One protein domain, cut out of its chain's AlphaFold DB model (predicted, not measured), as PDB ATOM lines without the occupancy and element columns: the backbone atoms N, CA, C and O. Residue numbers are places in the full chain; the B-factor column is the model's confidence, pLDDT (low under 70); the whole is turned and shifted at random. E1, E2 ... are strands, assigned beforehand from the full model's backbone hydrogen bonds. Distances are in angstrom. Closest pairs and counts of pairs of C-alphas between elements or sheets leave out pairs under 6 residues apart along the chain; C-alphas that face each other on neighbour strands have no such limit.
ATOM      1  N   GLU A  93       5.092 -35.122 -33.281       85.31
ATOM      2  CA  GLU A  93       5.703 -36.417 -32.937       85.31
ATOM      3  C   GLU A  93       7.104 -36.293 -32.327       85.31
ATOM      4  O   GLU A  93       7.542 -37.155 -31.576       85.31
ATOM      5  N   THR A  94       7.811 -35.208 -32.639       85.19
ATOM      6  CA  THR A  94       9.169 -34.950 -32.138       85.19
ATOM      7  C   THR A  94       9.183 -34.098 -30.868       85.19
ATOM      8  O   THR A  94      10.250 -33.799 -30.336       85.19
ATOM      9  N   CYS A  95       8.013 -33.680 -30.373       85.81
ATOM     10  CA  CYS A  95       7.892 -32.960 -29.110       85.81
ATOM     11  C   CYS A  95       7.826 -33.948 -27.939       85.81
ATOM     12  O   CYS A  95       7.050 -34.898 -27.964       85.81
ATOM     13  N   ASN A  96       8.583 -33.686 -26.871       90.81
ATOM     14  CA  ASN A  96       8.589 -34.513 -25.661       90.81
ATOM     15  C   ASN A  96       7.232 -34.515 -24.947       90.81
ATOM     16  O   ASN A  96       6.855 -35.501 -24.319       90.81
ATOM     17  N   LYS A  97       6.504 -33.396 -25.011       88.81
ATOM     18  CA  LYS A  97       5.222 -33.229 -24.327       88.81
ATOM     19  C   LYS A  97       4.243 -32.469 -25.204       88.81
ATOM     20  O   LYS A  97       4.579 -31.402 -25.704       88.81
ATOM     21  N   VAL A  98       3.017 -32.971 -25.326       90.50
ATOM     22  CA  VAL A  98       1.921 -32.298 -26.035       90.50
ATOM     23  C   VAL A  98       0.774 -32.065 -25.056       90.50
ATOM     24  O   VAL A  98       0.269 -32.998 -24.441       90.50
ATOM     25  N   VAL A  99       0.382 -30.805 -24.883       91.19
ATOM     26  CA  VAL A  99      -0.645 -30.367 -23.934       91.19
ATOM     27  C   VAL A  99      -1.804 -29.735 -24.709       91.19
ATOM     28  O   VAL A  99      -1.674 -28.590 -25.158       91.19
ATOM     29  N   PRO A 100      -2.940 -30.434 -24.878       90.50
ATOM     30  CA  PRO A 100      -4.142 -29.828 -25.434       90.50
ATOM     31  C   PRO A 100      -4.741 -28.840 -24.430       90.50
ATOM     32  O   PRO A 100      -4.918 -29.146 -23.252       90.50
ATOM     33  N   VAL A 101      -5.056 -27.633 -24.894       91.19
ATOM     34  CA  VAL A 101      -5.659 -26.570 -24.087       91.19
ATOM     35  C   VAL A 101      -6.974 -26.160 -24.731       91.19
ATOM     36  O   VAL A 101      -7.006 -25.677 -25.866       91.19
ATOM     37  N   THR A 102      -8.066 -26.335 -23.997       89.50
ATOM     38  CA  THR A 102      -9.403 -25.918 -24.422       89.50
ATOM     39  C   THR A 102      -9.712 -24.498 -23.946       89.50
ATOM     40  O   THR A 102      -9.196 -24.052 -22.916       89.50
ATOM     41  N   PRO A 103     -10.536 -23.741 -24.689       88.25
ATOM     42  CA  PRO A 103     -10.988 -22.433 -24.246       88.25
ATOM     43  C   PRO A 103     -11.809 -22.551 -22.959       88.25
ATOM     44  O   PRO A 103     -12.579 -23.492 -22.777       88.25
ATOM     45  N   GLY A 104     -11.630 -21.574 -22.071       86.94
ATOM     46  CA  GLY A 104     -12.474 -21.408 -20.890       86.94
ATOM     47  C   GLY A 104     -13.879 -20.894 -21.246       86.94
ATOM     48  O   GLY A 104     -14.208 -20.759 -22.428       86.94
ATOM     49  N   PRO A 105     -14.706 -20.570 -20.238       87.06
ATOM     50  CA  PRO A 105     -16.048 -20.039 -20.460       87.06
ATOM     51  C   PRO A 105     -16.024 -18.735 -21.266       87.06
ATOM     52  O   PRO A 105     -15.060 -17.961 -21.228       87.06
ATOM     53  N   CYS A 106     -17.106 -18.486 -22.003       85.19
ATOM     54  CA  CYS A 106     -17.251 -17.288 -22.821       85.19
ATOM     55  C   CYS A 106     -17.189 -16.011 -21.964       85.19
ATOM     56  O   CYS A 106     -17.928 -15.875 -20.994       85.19
ATOM     57  N   ALA A 107     -16.394 -15.019 -22.379       80.81
ATOM     58  CA  ALA A 107     -16.267 -13.747 -21.660       80.81
ATOM     59  C   ALA A 107     -17.565 -12.913 -21.625       80.81
ATOM     60  O   ALA A 107     -17.749 -12.131 -20.703       80.81
ATOM     61  N   GLY A 108     -18.447 -13.063 -22.623       81.69
ATOM     62  CA  GLY A 108     -19.723 -12.343 -22.693       81.69
ATOM     63  C   GLY A 108     -20.845 -12.989 -21.878       81.69
ATOM     64  O   GLY A 108     -21.383 -12.368 -20.972       81.69
ATOM     65  N   CYS A 109     -21.216 -14.231 -22.201       83.19
ATOM     66  CA  CYS A 109     -22.376 -14.893 -21.593       83.19
ATOM     67  C   CYS A 109     -22.029 -15.986 -20.575       83.19
ATOM     68  O   CYS A 109     -22.928 -16.701 -20.143       83.19
ATOM     69  N   SER A 110     -20.750 -16.184 -20.228       84.88
ATOM     70  CA  SER A 110     -20.245 -17.270 -19.359       84.88
ATOM     71  C   SER A 110     -20.565 -18.704 -19.812       84.88
ATOM     72  O   SER A 110     -20.138 -19.667 -19.180       84.88
ATOM     73  N   GLY A 111     -21.259 -18.865 -20.941       82.38
ATOM     74  CA  GLY A 111     -21.659 -20.160 -21.469       82.38
ATOM     75  C   GLY A 111     -20.473 -21.020 -21.920       82.38
ATOM     76  O   GLY A 111     -19.397 -20.493 -22.242       82.38
ATOM     77  N   PRO A 112     -20.673 -22.350 -21.995       84.25
ATOM     78  CA  PRO A 112     -19.635 -23.278 -22.416       84.25
ATOM     79  C   PRO A 112     -19.260 -23.051 -23.885       84.25
ATOM     80  O   PRO A 112     -20.122 -22.892 -24.762       84.25
ATOM     81  N   VAL A 113     -17.955 -23.059 -24.154       87.44
ATOM     82  CA  VAL A 113     -17.401 -23.016 -25.510       87.44
ATOM     83  C   VAL A 113     -17.270 -24.445 -26.024       87.44
ATOM     84  O   VAL A 113     -16.564 -25.261 -25.437       87.44
ATOM     85  N   ARG A 114     -17.966 -24.755 -27.119       85.81
ATOM     86  CA  ARG A 114     -17.933 -26.070 -27.760       85.81
ATOM     87  C   ARG A 114     -16.782 -26.111 -28.756       85.81
ATOM     88  O   ARG A 114     -16.749 -25.335 -29.710       85.81
ATOM     89  N   VAL A 115     -15.853 -27.029 -28.529       84.44
ATOM     90  CA  VAL A 115     -14.787 -27.386 -29.470       84.44
ATOM     91  C   VAL A 115     -15.203 -28.676 -30.174       84.44
ATOM     92  O   VAL A 115     -15.681 -29.597 -29.511       84.44
ATOM     93  N   LYS A 116     -15.047 -28.751 -31.501       80.25
ATOM     94  CA  LYS A 116     -15.343 -29.977 -32.259       80.25
ATOM     95  C   LYS A 116     -14.370 -31.090 -31.817       80.25
ATOM     96  O   LYS A 116     -13.158 -30.859 -31.843       80.25
ATOM     97  N   PRO A 117     -14.862 -32.270 -31.398       75.62
ATOM     98  CA  PRO A 117     -14.001 -33.404 -31.078       75.62
ATOM     99  C   PRO A 117     -13.107 -33.759 -32.271       75.62
ATOM    100  O   PRO A 117     -13.576 -33.779 -33.406       75.62
ATOM    101  N   GLY A 118     -11.814 -33.984 -32.028       76.00
ATOM    102  CA  GLY A 118     -10.837 -34.280 -33.085       76.00
ATOM    103  C   GLY A 118     -10.441 -33.088 -33.969       76.00
ATOM    104  O   GLY A 118      -9.699 -33.271 -34.929       76.00
ATOM    105  N   ALA A 119     -10.900 -31.865 -33.671       77.75
ATOM    106  CA  ALA A 119     -10.472 -30.684 -34.414       77.75
ATOM    107  C   ALA A 119      -8.978 -30.402 -34.218       77.75
ATOM    108  O   ALA A 119      -8.457 -30.448 -33.098       77.75
ATOM    109  N   SER A 120      -8.310 -30.028 -35.310       81.62
ATOM    110  CA  SER A 120      -6.928 -29.564 -35.263       81.62
ATOM    111  C   SER A 120      -6.797 -28.318 -34.373       81.62
ATOM    112  O   SER A 120      -7.731 -27.511 -34.263       81.62
ATOM    113  N   PRO A 121      -5.654 -28.140 -33.689       84.31
ATOM    114  CA  PRO A 121      -5.446 -26.968 -32.854       84.31
ATOM    115  C   PRO A 121      -5.420 -25.700 -33.709       84.31
ATOM    116  O   PRO A 121      -4.746 -25.638 -34.736       84.31
ATOM    117  N   GLY A 122      -6.113 -24.655 -33.252       79.00
ATOM    118  CA  GLY A 122      -6.103 -23.354 -33.926       79.00
ATOM    119  C   GLY A 122      -4.742 -22.660 -33.823       79.00
ATOM    120  O   GLY A 122      -4.352 -21.896 -34.705       79.00
ATOM    121  N   LEU A 123      -3.991 -22.932 -32.751       85.81
ATOM    122  CA  LEU A 123      -2.660 -22.371 -32.540       85.81
ATOM    123  C   LEU A 123      -1.752 -23.355 -31.797       85.81
ATOM    124  O   LEU A 123      -2.118 -23.858 -30.738       85.81
ATOM    125  N   ARG A 124      -0.544 -23.587 -32.324       88.31
ATOM    126  CA  ARG A 124       0.508 -24.363 -31.654       88.31
ATOM    127  C   ARG A 124       1.555 -23.433 -31.058       88.31
ATOM    128  O   ARG A 124       2.051 -22.514 -31.720       88.31
ATOM    129  N   HIS A 125       1.892 -23.685 -29.802       88.19
ATOM    130  CA  HIS A 125       2.903 -22.948 -29.062       88.19
ATOM    131  C   HIS A 125       3.946 -23.910 -28.497       88.19
ATOM    132  O   HIS A 125       3.647 -24.662 -27.578       88.19
ATOM    133  N   GLN A 126       5.162 -23.884 -29.037       88.38
ATOM    134  CA  GLN A 126       6.260 -24.739 -28.590       88.38
ATOM    135  C   GLN A 126       7.188 -23.974 -27.650       88.38
ATOM    136  O   GLN A 126       7.754 -22.949 -28.032       88.38
ATOM    137  N   VAL A 127       7.362 -24.485 -26.439       87.62
ATOM    138  CA  VAL A 127       8.345 -24.027 -25.459       87.62
ATOM    139  C   VAL A 127       9.508 -25.005 -25.470       87.62
ATOM    140  O   VAL A 127       9.328 -26.204 -25.281       87.62
ATOM    141  N   TRP A 128      10.696 -24.481 -25.722       82.62
ATOM    142  CA  TRP A 128      11.931 -25.243 -25.772       82.62
ATOM    143  C   TRP A 128      12.704 -25.022 -24.491       82.62
ATOM    144  O   TRP A 128      13.287 -23.952 -24.346       82.62
ATOM    145  N   GLU A 129      12.739 -26.006 -23.607       79.88
ATOM    146  CA  GLU A 129      13.574 -25.999 -22.408       79.88
ATOM    147  C   GLU A 129      14.603 -27.109 -22.524       79.88
ATOM    148  O   GLU A 129      14.265 -28.265 -22.345       79.88
ATOM    149  N   VAL A 130      15.862 -26.785 -22.832       79.75
ATOM    150  CA  VAL A 130      16.905 -27.802 -23.067       79.75
ATOM    151  C   VAL A 130      16.953 -28.803 -21.894       79.75
ATOM    152  O   VAL A 130      17.196 -28.355 -20.769       79.75
ATOM    153  N   PRO A 131      16.775 -30.126 -22.114       74.94
ATOM    154  CA  PRO A 131      16.748 -30.858 -23.394       74.94
ATOM    155  C   PRO A 131      15.354 -31.146 -24.005       74.94
ATOM    156  O   PRO A 131      15.279 -31.783 -25.051       74.94
ATOM    157  N   GLU A 132      14.263 -30.714 -23.383       84.69
ATOM    158  CA  GLU A 132      12.881 -31.048 -23.737       84.69
ATOM    159  C   GLU A 132      12.154 -29.956 -24.548       84.69
ATOM    160  O   GLU A 132      12.367 -28.748 -24.404       84.69
ATOM    161  N   VAL A 133      11.221 -30.382 -25.401       86.94
ATOM    162  CA  VAL A 133      10.314 -29.495 -26.140       86.94
ATOM    163  C   VAL A 133       8.869 -29.811 -25.766       86.94
ATOM    164  O   VAL A 133       8.370 -30.907 -26.024       86.94
ATOM    165  N   ALA A 134       8.179 -28.829 -25.186       89.56
ATOM    166  CA  ALA A 134       6.768 -28.915 -24.829       89.56
ATOM    167  C   ALA A 134       5.905 -28.118 -25.813       89.56
ATOM    168  O   ALA A 134       6.131 -26.935 -26.054       89.56
ATOM    169  N   GLU A 135       4.870 -28.745 -26.354       90.38
ATOM    170  CA  GLU A 135       3.907 -28.137 -27.257       90.38
ATOM    171  C   GLU A 135       2.557 -27.938 -26.573       90.38
ATOM    172  O   GLU A 135       1.920 -28.886 -26.128       90.38
ATOM    173  N   TYR A 136       2.072 -26.702 -26.563       90.75
ATOM    174  CA  TYR A 136       0.725 -26.347 -26.143       90.75
ATOM    175  C   TYR A 136      -0.158 -26.165 -27.378       90.75
ATOM    176  O   TYR A 136       0.060 -25.263 -28.196       90.75
ATOM    177  N   GLN A 137      -1.164 -27.025 -27.501       91.81
ATOM    178  CA  GLN A 137      -2.135 -27.042 -28.588       91.81
ATOM    179  C   GLN A 137      -3.390 -26.286 -28.162       91.81
ATOM    180  O   GLN A 137      -4.229 -26.793 -27.425       91.81
ATOM    181  N   LEU A 138      -3.510 -25.036 -28.595       91.31
ATOM    182  CA  LEU A 138      -4.627 -24.173 -28.236       91.31
ATOM    183  C   LEU A 138      -5.783 -24.417 -29.204       91.31
ATOM    184  O   LEU A 138      -5.724 -24.045 -30.382       91.31
ATOM    185  N   HIS A 139      -6.846 -25.030 -28.699       90.69
ATOM    186  CA  HIS A 139      -8.057 -25.261 -29.470       90.69
ATOM    187  C   HIS A 139      -8.928 -24.010 -29.532       90.69
ATOM    188  O   HIS A 139      -8.843 -23.104 -28.696       90.69
ATOM    189  N   ALA A 140      -9.780 -23.966 -30.546       87.44
ATOM    190  CA  ALA A 140     -10.731 -22.893 -30.753       87.44
ATOM    191  C   ALA A 140     -12.139 -23.465 -30.940       87.44
ATOM    192  O   ALA A 140     -12.297 -24.605 -31.375       87.44
ATOM    193  N   GLY A 141     -13.154 -22.688 -30.574       87.81
ATOM    194  CA  GLY A 141     -14.542 -23.126 -30.647       87.81
ATOM    195  C   GLY A 141     -15.542 -21.988 -30.495       87.81
ATOM    196  O   GLY A 141     -15.177 -20.853 -30.181       87.81
ATOM    197  N   CYS A 142     -16.818 -22.315 -30.690       86.69
ATOM    198  CA  CYS A 142     -17.937 -21.382 -30.567       86.69
ATOM    199  C   CYS A 142     -18.638 -21.529 -29.218       86.69
ATOM    200  O   CYS A 142     -18.879 -22.639 -28.741       86.69
ATOM    201  N   CYS A 143     -19.050 -20.415 -28.621       86.62
ATOM    202  CA  CYS A 143     -19.957 -20.447 -27.484       86.62
ATOM    203  C   CYS A 143     -21.345 -20.954 -27.904       86.62
ATOM    204  O   CYS A 143     -21.953 -20.415 -28.827       86.62
ATOM    205  N   GLY A 144     -21.887 -21.942 -27.183       80.62
ATOM    206  CA  GLY A 144     -23.222 -22.491 -27.459       80.62
ATOM    207  C   GLY A 144     -24.399 -21.576 -27.083       80.62
ATOM    208  O   GLY A 144     -25.539 -21.915 -27.398       80.62
ATOM    209  N   GLY A 145     -24.131 -20.462 -26.390       78.69
ATOM    210  CA  GLY A 145     -25.133 -19.472 -25.985       78.69
ATOM    211  C   GLY A 145     -25.165 -18.241 -26.893       78.69
ATOM    212  O   GLY A 145     -26.205 -17.926 -27.454       78.69
ATOM    213  N   CYS A 146     -24.028 -17.553 -27.055       82.25
ATOM    214  CA  CYS A 146     -23.947 -16.293 -27.814       82.25
ATOM    215  C   CYS A 146     -23.314 -16.425 -29.210       82.25
ATOM    216  O   CYS A 146     -23.212 -15.429 -29.921       82.25
ATOM    217  N   GLY A 147     -22.819 -17.610 -29.587       81.62
ATOM    218  CA  GLY A 147     -22.166 -17.840 -30.880       81.62
ATOM    219  C   GLY A 147     -20.777 -17.209 -31.043       81.62
ATOM    220  O   GLY A 147     -20.201 -17.293 -32.123       81.62
ATOM    221  N   GLN A 148     -20.204 -16.585 -30.004       81.44
ATOM    222  CA  GLN A 148     -18.871 -15.975 -30.091       81.44
ATOM    223  C   GLN A 148     -17.765 -17.024 -30.256       81.44
ATOM    224  O   GLN A 148     -17.788 -18.080 -29.620       81.44
ATOM    225  N   TRP A 149     -16.773 -16.704 -31.093       83.19
ATOM    226  CA  TRP A 149     -15.584 -17.528 -31.296       83.19
ATOM    227  C   TRP A 149     -14.540 -17.257 -30.213       83.19
ATOM    228  O   TRP A 149     -14.184 -16.106 -29.945       83.19
ATOM    229  N   HIS A 150     -13.996 -18.319 -29.626       84.62
ATOM    230  CA  HIS A 150     -12.964 -18.240 -28.602       84.62
ATOM    231  C   HIS A 150     -11.792 -19.153 -28.945       84.62
ATOM    232  O   HIS A 150     -11.973 -20.277 -29.404       84.62
ATOM    233  N   VAL A 151     -10.580 -18.674 -28.664       87.69
ATOM    234  CA  VAL A 151      -9.342 -19.458 -28.736       87.69
ATOM    235  C   VAL A 151      -8.825 -19.660 -27.318       87.69
ATOM    236  O   VAL A 151      -8.875 -18.738 -26.497       87.69
ATOM    237  N   ALA A 152      -8.326 -20.858 -27.028       88.69
ATOM    238  CA  ALA A 152      -7.733 -21.168 -25.742       88.69
ATOM    239  C   ALA A 152      -6.550 -20.243 -25.426       88.69
ATOM    240  O   ALA A 152      -5.752 -19.873 -26.290       88.69
ATOM    241  N   LYS A 153      -6.440 -19.852 -24.156       89.69
ATOM    242  CA  LYS A 153      -5.322 -19.045 -23.662       89.69
ATOM    243  C   LYS A 153      -4.227 -19.986 -23.172       89.69
ATOM    244  O   LYS A 153      -4.533 -21.001 -22.561       89.69
ATOM    245  N   LEU A 154      -2.960 -19.612 -23.377       88.50
ATOM    246  CA  LEU A 154      -1.850 -20.336 -22.756       88.50
ATOM    247  C   LEU A 154      -2.039 -20.395 -21.227       88.50
ATOM    248  O   LEU A 154      -2.414 -19.360 -20.654       88.50
ATOM    249  N   PRO A 155      -1.740 -21.545 -20.592       87.88
ATOM    250  CA  PRO A 155      -1.727 -21.686 -19.141       87.88
ATOM    251  C   PRO A 155      -0.808 -20.665 -18.460       87.88
ATOM    252  O   PRO A 155       0.140 -20.148 -19.061       87.88
ATOM    253  N   ALA A 156      -1.093 -20.368 -17.192       85.94
ATOM    254  CA  ALA A 156      -0.227 -19.520 -16.380       85.94
ATOM    255  C   ALA A 156       1.176 -20.145 -16.260       85.94
ATOM    256  O   ALA A 156       1.308 -21.362 -16.171       85.94
ATOM    257  N   GLY A 157       2.219 -19.314 -16.296       84.38
ATOM    258  CA  GLY A 157       3.618 -19.760 -16.242       84.38
ATOM    259  C   GLY A 157       4.249 -20.103 -17.597       84.38
ATOM    260  O   GLY A 157       5.468 -20.167 -17.684       84.38
ATOM    261  N   VAL A 158       3.464 -20.242 -18.673       86.00
ATOM    262  CA  VAL A 158       4.003 -20.547 -20.010       86.00
ATOM    263  C   VAL A 158       4.459 -19.259 -20.724       86.00
ATOM    264  O   VAL A 158       3.657 -18.326 -20.884       86.00
ATOM    265  N   PRO A 159       5.724 -19.165 -21.182       82.12
ATOM    266  CA  PRO A 159       6.265 -17.943 -21.776       82.12
ATOM    267  C   PRO A 159       5.646 -17.639 -23.150       82.12
ATOM    268  O   PRO A 159       5.827 -18.368 -24.112       82.12
ATOM    269  N   ARG A 160       4.953 -16.498 -23.285       71.00
ATOM    270  CA  ARG A 160       4.289 -16.088 -24.547       71.00
ATOM    271  C   ARG A 160       5.243 -15.524 -25.605       71.00
ATOM    272  O   ARG A 160       4.926 -15.552 -26.794       71.00
ATOM    273  N   ARG A 161       6.349 -14.925 -25.166       58.12
ATOM    274  CA  ARG A 161       7.407 -14.324 -25.990       58.12
ATOM    275  C   ARG A 161       8.733 -14.479 -25.250       58.12
ATOM    276  O   ARG A 161       8.761 -14.419 -24.024       58.12
ATOM    277  N   CYS A 162       9.831 -14.599 -25.992       44.97
ATOM    278  CA  CYS A 162      11.161 -14.373 -25.440       44.97
ATOM    279  C   CYS A 162      11.329 -12.864 -25.199       44.97
ATOM    280  O   CYS A 162      11.570 -12.095 -26.133       44.97
ATOM    281  N   ASN A 163      11.149 -12.424 -23.955       40.44
ATOM    282  CA  ASN A 163      11.457 -11.057 -23.555       40.44
ATOM    283  C   ASN A 163      12.950 -11.020 -23.226       40.44
ATOM    284  O   ASN A 163      13.409 -11.732 -22.336       40.44
ATOM    285  N   ARG A 164      13.714 -10.223 -23.975       38.47
ATOM    286  CA  ARG A 164      15.178 -10.106 -23.896       38.47
ATOM    287  C   ARG A 164      15.640  -9.360 -22.624       38.47
ATOM    288  O   ARG A 164      16.363  -8.378 -22.708       38.47
ATOM    289  N   THR A 165      15.185  -9.788 -21.451       35.75
ATOM    290  CA  THR A 165      15.576  -9.241 -20.143       35.75
ATOM    291  C   THR A 165      15.792 -10.382 -19.146       35.75
ATOM    292  O   THR A 165      14.836 -11.048 -18.756       35.75
ATOM    293  N   ASN A 166      17.069 -10.595 -18.800       39.62
ATOM    294  CA  ASN A 166      17.721 -11.257 -17.651       39.62
ATOM    295  C   ASN A 166      17.139 -12.504 -16.946       39.62
ATOM    296  O   ASN A 166      17.758 -12.969 -15.998       39.62
ATOM    297  N   SER A 167      16.047 -13.114 -17.406       39.56
ATOM    298  CA  SER A 167      15.566 -14.424 -16.906       39.56
ATOM    299  C   SER A 167      15.608 -15.534 -17.963       39.56
ATOM    300  O   SER A 167      15.210 -16.667 -17.715       39.56
ATOM    301  N   CYS A 168      16.122 -15.235 -19.157       38.25
ATOM    302  CA  CYS A 168      16.169 -16.165 -20.278       38.25
ATOM    303  C   CYS A 168      17.502 -16.928 -20.273       38.25
ATOM    304  O   CYS A 168      18.388 -16.626 -21.066       38.25
ATOM    305  N   SER A 169      17.674 -17.880 -19.354       37.50
ATOM    306  CA  SER A 169      18.818 -18.803 -19.405       37.50
ATOM    307  C   SER A 169      18.468 -20.183 -19.962       37.50
ATOM    308  O   SER A 169      19.394 -20.910 -20.301       37.50
ATOM    309  N   ARG A 170      17.185 -20.555 -20.133       42.94
ATOM    310  CA  ARG A 170      16.845 -21.931 -20.556       42.94
ATOM    311  C   ARG A 170      15.658 -22.144 -21.498       42.94
ATOM    312  O   ARG A 170      15.575 -23.246 -22.025       42.94
ATOM    313  N   SER A 171      14.797 -21.151 -21.764       44.31
ATOM    314  CA  SER A 171      13.552 -21.387 -22.522       44.31
ATOM    315  C   SER A 171      13.359 -20.494 -23.763       44.31
ATOM    316  O   SER A 171      13.278 -19.270 -23.631       44.31
ATOM    317  N   ILE A 172      13.195 -21.082 -24.957       52.94
ATOM    318  CA  ILE A 172      12.847 -20.373 -26.209       52.94
ATOM    319  C   ILE A 172      11.422 -20.752 -26.632       52.94
ATOM    320  O   ILE A 172      11.119 -21.919 -26.839       52.94
ATOM    321  N   SER A 173      10.529 -19.775 -26.801       46.66
ATOM    322  CA  SER A 173       9.136 -20.019 -27.199       46.66
ATOM    323  C   SER A 173       8.906 -19.712 -28.686       46.66
ATOM    324  O   SER A 173       9.120 -18.573 -29.112       46.66
ATOM    325  N   THR A 174       8.406 -20.675 -29.459       53.81
ATOM    326  CA  THR A 174       8.010 -20.512 -30.866       53.81
ATOM    327  C   THR A 174       6.489 -20.620 -30.967       53.81
ATOM    328  O   THR A 174       5.901 -21.645 -30.631       53.81
ATOM    329  N   LEU A 175       5.827 -19.549 -31.405       51.19
ATOM    330  CA  LEU A 175       4.376 -19.502 -31.602       51.19
ATOM    331  C   LEU A 175       4.094 -19.437 -33.103       51.19
ATOM    332  O   LEU A 175       4.492 -18.463 -33.741       51.19
ATOM    333  N   ARG A 176       3.392 -20.423 -33.665       51.88
ATOM    334  CA  ARG A 176       3.000 -20.393 -35.081       51.88
ATOM    335  C   ARG A 176       1.542 -20.810 -35.221       51.88
ATOM    336  O   ARG A 176       1.137 -21.892 -34.802       51.88
ATOM    337  N   LEU A 177       0.760 -19.907 -35.804       44.56
ATOM    338  CA  LEU A 177      -0.609 -20.159 -36.249       44.56
ATOM    339  C   LEU A 177      -0.532 -21.208 -37.365       44.56
ATOM    340  O   LEU A 177       0.138 -20.971 -38.369       44.56
ATOM    341  N   LEU A 178      -1.135 -22.380 -37.158       43.12
ATOM    342  CA  LEU A 178      -1.147 -23.450 -38.165       43.12
ATOM    343  C   LEU A 178      -2.265 -23.290 -39.188       43.12
ATOM    344  O   LEU A 178      -2.188 -23.854 -40.274       43.12
ATOM    345  N   THR A 179      -3.283 -22.513 -38.859       35.22
ATOM    346  CA  THR A 179      -4.359 -22.181 -39.776       35.22
ATOM    347  C   THR A 179      -4.454 -20.663 -39.861       35.22
ATOM    348  O   THR A 179      -4.280 -19.974 -38.845       35.22
ATOM    349  N   PRO A 180      -4.735 -20.078 -41.040       35.41
ATOM    350  CA  PRO A 180      -5.474 -18.831 -41.006       35.41
ATOM    351  C   PRO A 180      -6.729 -19.150 -40.191       35.41
ATOM    352  O   PRO A 180      -7.492 -20.038 -40.567       35.41
ATOM    353  N   LEU A 181      -6.910 -18.493 -39.038       35.16
ATOM    354  CA  LEU A 181      -8.235 -18.418 -38.422       35.16
ATOM    355  C   LEU A 181      -9.193 -18.127 -39.588       35.16
ATOM    356  O   LEU A 181      -8.927 -17.146 -40.291       35.16
ATOM    357  N   PRO A 182     -10.192 -18.974 -39.886       34.19
ATOM    358  CA  PRO A 182     -11.032 -18.796 -41.060       34.19
ATOM    359  C   PRO A 182     -11.928 -17.587 -40.824       34.19
ATOM    360  O   PRO A 182     -13.075 -17.719 -40.438       34.19
TER     361      PRO A 182
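What this domain is: This is residues 93 to 182 of the 229 residues of the protein "Transposase" of Corallococcus macrosporus DSM 14697 (UniProt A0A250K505). With little regular structure, this is a twisted four-stranded sheet whose strand E3 runs on into a small hairpin, E4 and E5, at one end of the long axis. The printed part has 90 residues, 32 of them in six named strands, E1 to E6, with no named helix: all strand. The sheet, E1 E3 E2 E6, is mixed. The whole is only just loose, close to compact, radius of gyration of the C-alphas 14.7 A, spanning 44 by 29 by 20 A.

Where its parts are: E3, residues 132 to 138, is 19.3 A long; E2, 123 to 129, 19.5 A; E6, 171 to 176, 16.4 A, ending at C-alpha 176 (3.000, -20.393, -35.081). E1, 97 to 101, begins at C-alpha 97 (5.222, -33.229, -24.327). E4 is 140 to 143, E5 149 to 151.

How they stand to each other: Within hydrogen-bond range are N 99 and O 135, 2.8 A, in parallel E1 and E3; N 127 and O 134, 2.8 A, in hairpin E2 and E3; N 126 and O 174, 2.8 A, in antiparallel E2 and E6; N 141 and O 150, 2.9 A, in hairpin E4 and E5.

The domain as a whole: The printed part has no cut. Links E1 to E2 and E5 to E6 are long. Residues 161 to 182 have pLDDT under 70.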